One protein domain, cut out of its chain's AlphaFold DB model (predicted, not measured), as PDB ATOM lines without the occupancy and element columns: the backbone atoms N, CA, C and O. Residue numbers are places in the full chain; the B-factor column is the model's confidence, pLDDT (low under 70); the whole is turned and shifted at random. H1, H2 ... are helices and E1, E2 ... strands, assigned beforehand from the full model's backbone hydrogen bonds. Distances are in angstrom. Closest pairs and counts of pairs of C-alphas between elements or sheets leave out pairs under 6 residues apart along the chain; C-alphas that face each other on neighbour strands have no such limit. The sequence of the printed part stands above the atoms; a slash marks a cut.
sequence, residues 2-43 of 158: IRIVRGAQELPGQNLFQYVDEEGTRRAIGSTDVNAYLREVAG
ATOM      1  N   ILE A   2     308.888 338.844 414.741       40.47
ATOM      2  CA  ILE A   2     309.691 337.758 414.117       40.47
ATOM      3  C   ILE A   2     309.034 337.135 412.867       40.47
ATOM      4  O   ILE A   2     309.710 336.850 411.885       40.47
ATOM      5  N   ARG A   3     307.708 336.959 412.881       52.59
ATOM      6  CA  ARG A   3     306.955 336.316 411.792       52.59
ATOM      7  C   ARG A   3     306.869 337.167 410.513       52.59
ATOM      8  O   ARG A   3     306.890 336.615 409.424       52.59
ATOM      9  N   ILE A   4     306.841 338.495 410.654       61.00
ATOM     10  CA  ILE A   4     306.800 339.450 409.531       61.00
ATOM     11  C   ILE A   4     308.192 339.586 408.904       61.00
ATOM     12  O   ILE A   4     308.331 339.556 407.689       61.00
ATOM     13  N   VAL A   5     309.235 339.660 409.740       60.44
ATOM     14  CA  VAL A   5     310.627 339.749 409.272       60.44
ATOM     15  C   VAL A   5     311.050 338.481 408.524       60.44
ATOM     16  O   VAL A   5     311.728 338.589 407.511       60.44
ATOM     17  N   ARG A   6     310.609 337.288 408.958       57.34
ATOM     18  CA  ARG A   6     310.875 336.032 408.232       57.34
ATOM     19  C   ARG A   6     310.246 336.006 406.840       57.34
ATOM     20  O   ARG A   6     310.957 335.730 405.885       57.34
ATOM     21  N   GLY A   7     308.971 336.382 406.711       58.72
ATOM     22  CA  GLY A   7     308.321 336.455 405.396       58.72
ATOM     23  C   GLY A   7     308.997 337.454 404.449       58.72
ATOM     24  O   GLY A   7     309.057 337.228 403.247       58.72
ATOM     25  N   ALA A   8     309.578 338.528 404.993       58.88
ATOM     26  CA  ALA A   8     310.329 339.511 404.217       58.88
ATOM     27  C   ALA A   8     311.740 339.013 403.809       58.88
ATOM     28  O   ALA A   8     312.236 339.375 402.746       58.88
ATOM     29  N   GLN A   9     312.364 338.135 404.610       57.00
ATOM     30  CA  GLN A   9     313.647 337.472 404.303       57.00
ATOM     31  C   GLN A   9     313.528 336.333 403.281       57.00
ATOM     32  O   GLN A   9     314.511 335.995 402.628       57.00
ATOM     33  N   GLU A  10     312.348 335.728 403.148       59.06
ATOM     34  CA  GLU A  10     312.086 334.625 402.211       59.06
ATOM     35  C   GLU A  10     311.985 335.094 400.743       59.06
ATOM     36  O   GLU A  10     311.978 334.276 399.822       59.06
ATOM     37  N   LEU A  11     311.961 336.410 400.497       58.69
ATOM     38  CA  LEU A  11     311.973 336.984 399.155       58.69
ATOM     39  C   LEU A  11     313.418 337.142 398.637       58.69
ATOM     40  O   LEU A  11     314.177 337.935 399.191       58.69
ATOM     41  N   PRO A  12     313.823 336.457 397.544       54.59
ATOM     42  CA  PRO A  12     315.150 336.657 396.956       54.59
ATOM     43  C   PRO A  12     315.397 338.117 396.528       54.59
ATOM     44  O   PRO A  12     314.569 338.706 395.831       54.59
ATOM     45  N   GLY A  13     316.541 338.686 396.933       59.75
ATOM     46  CA  GLY A  13     316.970 340.060 396.630       59.75
ATOM     47  C   GLY A  13     317.788 340.697 397.767       59.75
ATOM     48  O   GLY A  13     317.933 340.107 398.831       59.75
ATOM     49  N   GLN A  14     318.338 341.901 397.552       61.94
ATOM     50  CA  GLN A  14     319.104 342.635 398.581       61.94
ATOM     51  C   GLN A  14     318.223 343.449 399.547       61.94
ATOM     52  O   GLN A  14     318.669 343.806 400.636       61.94
ATOM     53  N   ASN A  15     316.978 343.756 399.167       63.94
ATOM     54  CA  ASN A  15     316.096 344.596 399.977       63.94
ATOM     55  C   ASN A  15     315.257 343.737 400.922       63.94
ATOM     56  O   ASN A  15     314.478 342.911 400.459       63.94
ATOM     57  N   LEU A  16     315.383 343.969 402.231       75.25
ATOM     58  CA  LEU A  16     314.641 343.233 403.259       75.25
ATOM     59  C   LEU A  16     313.144 343.573 403.277       75.25
ATOM     60  O   LEU A  16     312.341 342.721 403.619       75.25
ATOM     61  N   PHE A  17     312.756 344.801 402.925       82.81
ATOM     62  CA  PHE A  17     311.354 345.225 402.904       82.81
ATOM     63  C   PHE A  17     310.852 345.302 401.464       82.81
ATOM     64  O   PHE A  17     311.263 346.177 400.699       82.81
ATOM     65  N   GLN A  18     309.980 344.367 401.093       84.56
ATOM     66  CA  GLN A  18     309.390 344.265 399.759       84.56
ATOM     67  C   GLN A  18     307.936 343.798 399.854       84.56
ATOM     68  O   GLN A  18     307.555 343.138 400.823       84.56
ATOM     69  N   TYR A  19     307.149 344.102 398.827       83.38
ATOM     70  CA  TYR A  19     305.826 343.523 398.606       83.38
ATOM     71  C   TYR A  19     305.683 343.070 397.149       83.38
ATOM     72  O   TYR A  19     306.478 343.452 396.288       83.38
ATOM     73  N   VAL A  20     304.696 342.218 396.885       83.75
ATOM     74  CA  VAL A  20     304.293 341.825 395.530       83.75
ATOM     75  C   VAL A  20     303.062 342.652 395.177       83.75
ATOM     76  O   VAL A  20     302.108 342.663 395.957       83.75
ATOM     77  N   ASP A  21     303.116 343.387 394.071       85.31
ATOM     78  CA  ASP A  21     301.979 344.160 393.572       85.31
ATOM     79  C   ASP A  21     300.948 343.265 392.859       85.31
ATOM     80  O   ASP A  21     301.121 342.050 392.728       85.31
ATOM     81  N   GLU A  22     299.842 343.862 392.422       86.56
ATOM     82  CA  GLU A  22     298.732 343.155 391.767       86.56
ATOM     83  C   GLU A  22     299.144 342.477 390.448       86.56
ATOM     84  O   GLU A  22     298.513 341.512 390.019       86.56
ATOM     85  N   GLU A  23     300.242 342.924 389.834       86.81
ATOM     86  CA  GLU A  23     300.803 342.378 388.594       86.81
ATOM     87  C   GLU A  23     301.785 341.222 388.866       86.81
ATOM     88  O   GLU A  23     302.415 340.695 387.947       86.81
ATOM     89  N   GLY A  24     301.944 340.820 390.132       85.50
ATOM     90  CA  GLY A  24     302.913 339.807 390.546       85.50
ATOM     91  C   GLY A  24     304.356 340.322 390.570       85.50
ATOM     92  O   GLY A  24     305.289 339.533 390.763       85.50
ATOM     93  N   THR A  25     304.564 341.630 390.400       85.06
ATOM     94  CA  THR A  25     305.887 342.250 390.366       85.06
ATOM     95  C   THR A  25     306.335 342.629 391.772       85.06
ATOM     96  O   THR A  25     305.576 343.116 392.606       85.06
ATOM     97  N   ARG A  26     307.617 342.402 392.068       82.69
ATOM     98  CA  ARG A  26     308.197 342.746 393.371       82.69
ATOM     99  C   ARG A  26     308.572 344.216 393.424       82.69
ATOM    100  O   ARG A  26     309.327 344.705 392.583       82.69
ATOM    101  N   ARG A  27     308.120 344.896 394.471       83.94
ATOM    102  CA  ARG A  27     308.412 346.303 394.742       83.94
ATOM    103  C   ARG A  27     309.146 346.422 396.069       83.94
ATOM    104  O   ARG A  27     308.720 345.868 397.080       83.94
ATOM    105  N   ALA A  28     310.270 347.134 396.062       86.38
ATOM    106  CA  ALA A  28     310.990 347.465 397.285       86.38
ATOM    107  C   ALA A  28     310.280 348.604 398.022       86.38
ATOM    108  O   ALA A  28     309.777 349.523 397.382       86.38
ATOM    109  N   ILE A  29     310.277 348.548 399.352       87.44
ATOM    110  CA  ILE A  29     309.766 349.620 400.208       87.44
ATOM    111  C   ILE A  29     310.947 350.491 400.632       87.44
ATOM    112  O   ILE A  29     311.852 350.039 401.339       87.44
ATOM    113  N   GLY A  30     310.938 351.745 400.190       85.69
ATOM    114  CA  GLY A  30     311.913 352.767 400.537       85.69
ATOM    115  C   GLY A  30     311.409 353.760 401.584       85.69
ATOM    116  O   GLY A  30     310.275 353.721 402.061       85.69
ATOM    117  N   SER A  31     312.270 354.716 401.937       84.19
ATOM    118  CA  SER A  31     311.932 355.792 402.878       84.19
ATOM    119  C   SER A  31     310.829 356.718 402.355       84.19
ATOM    120  O   SER A  31     310.077 357.277 403.155       84.19
ATOM    121  N   THR A  32     310.716 356.885 401.036       87.50
ATOM    122  CA  THR A  32     309.634 357.648 400.403       87.50
ATOM    123  C   THR A  32     308.283 356.993 400.665       87.50
ATOM    124  O   THR A  32     307.371 357.684 401.105       87.50
ATOM    125  N   ASP A  33     308.182 355.673 400.495       89.00
ATOM    126  CA  ASP A  33     306.936 354.921 400.691       89.00
ATOM    127  C   ASP A  33     306.484 354.976 402.154       89.00
ATOM    128  O   ASP A  33     305.330 355.276 402.450       89.00
ATOM    129  N   VAL A  34     307.423 354.795 403.089       88.06
ATOM    130  CA  VAL A  34     307.137 354.900 404.529       88.06
ATOM    131  C   VAL A  34     306.643 356.300 404.894       88.06
ATOM    132  O   VAL A  34     305.673 356.434 405.633       88.06
ATOM    133  N   ASN A  35     307.290 357.357 404.397       89.50
ATOM    134  CA  ASN A  35     306.856 358.720 404.707       89.50
ATOM    135  C   ASN A  35     305.547 359.099 404.002       89.50
ATOM    136  O   ASN A  35     304.798 359.900 404.554       89.50
ATOM    137  N   ALA A  36     305.262 358.543 402.822       89.38
ATOM    138  CA  ALA A  36     303.972 358.711 402.159       89.38
ATOM    139  C   ALA A  36     302.851 358.091 403.004       89.38
ATOM    140  O   ALA A  36     301.890 358.784 403.328       89.38
ATOM    141  N   TYR A  37     303.044 356.853 403.465       89.94
ATOM    142  CA  TYR A  37     302.103 356.183 404.363       89.94
ATOM    143  C   TYR A  37     301.903 356.949 405.676       89.94
ATOM    144  O   TYR A  37     300.775 357.211 406.083       89.94
ATOM    145  N   LEU A  38     302.987 357.376 406.332       90.06
ATOM    146  CA  LEU A  38     302.890 358.167 407.565       90.06
ATOM    147  C   LEU A  38     302.132 359.479 407.355       90.06
ATOM    148  O   LEU A  38     301.392 359.903 408.239       90.06
ATOM    149  N   ARG A  39     302.282 360.106 406.186       89.19
ATOM    150  CA  ARG A  39     301.565 361.336 405.860       89.19
ATOM    151  C   ARG A  39     300.067 361.107 405.670       89.19
ATOM    152  O   ARG A  39     299.280 361.967 406.052       89.19
ATOM    153  N   GLU A  40     299.681 359.950 405.147       91.94
ATOM    154  CA  GLU A  40     298.282 359.537 405.022       91.94
ATOM    155  C   GLU A  40     297.633 359.280 406.390       91.94
ATOM    156  O   GLU A  40     296.555 359.799 406.668       91.94
ATOM    157  N   VAL A  41     298.300 358.523 407.269       91.69
ATOM    158  CA  VAL A  41     297.688 358.060 408.531       91.69
ATOM    159  C   VAL A  41     297.923 358.983 409.727       91.69
ATOM    160  O   VAL A  41     297.186 358.917 410.708       91.69
ATOM    161  N   ALA A  42     298.958 359.823 409.678       85.81
ATOM    162  CA  ALA A  42     299.389 360.663 410.797       85.81
ATOM    163  C   ALA A  42     299.640 362.132 410.394       85.81
ATOM    164  O   ALA A  42     300.066 362.934 411.221       85.81
ATOM    165  N   GLY A  43     299.371 362.532 409.148       89.50
ATOM    166  CA  GLY A  43     299.473 363.930 408.718       89.50
ATOM    167  C   GLY A  43     300.916 364.439 408.618       89.50
ATOM    168  O   GLY A  43     301.704 363.983 407.795       89.50
TER     169      GLY A  43
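AT A GLANCE: This is residues 2 to 43 of the 158 residues of the protein "Topoisom_I domain-containing protein" of Mesorhizobium amorphae (UniProt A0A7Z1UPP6). A short two-stranded hairpin, E1 and E2, sits in the middle of a loose, open chain, with the small helix H1 near the start of E1 and the longer helix H2 reaching away as an arm. Residues 36 to 42, in H2, stick out free of the rest. The printed part has 42 residues with two named helices and two named strands, in the order H1, E1, E2, H2; the sheet, E1 - E2, is antiparallel and the class is mixed, helices and strands. The whole is loose, with a radius of gyration of the C-alphas of 11.8 A, and spans 33 by 27 by 17 A.

IN THESE COORDINATES: H1 is residues 2 to 9, 10.6 A from first to last C-alpha, beginning at C-alpha 2 (309.691, 337.758, 414.117). E1 is residues 18 to 20, 7.1 A, beginning at C-alpha 18 (309.390, 344.265, 399.759). E2 is residues 26 to 28, 6.7 A. H2 is residues 31 to 42, 15.6 A, ending at C-alpha 42 (299.389, 360.663, 410.797).

HOW THE PARTS SIT: The closest C-alphas of H1 and E1, those of Ala 8 and Gln 18, are 6.6 A apart, with 1 pair within 8 A. E1 and E2 form a hairpin, antiparallel at 153 degrees between their directions. N 19 and O 27 are within hydrogen-bond range at 2.9 A, and N 27 and O 19 at 2.8 A. H1 is apart from E2 and from H2, and E1 is apart from H2. In H1 and H2 every O i to N i+4 pair is within hydrogen-bond range.

THE WHOLE: The two C-alphas farthest apart, those of Pro 12 and Gly 43, are 33.6 A from each other. The printed part has no cut. The links E1 to E2 and E2 to H2 are tight, and H1 to E1 is short. The mean pLDDT of the printed part is 76.8, and residues 2 to 15 are under 70.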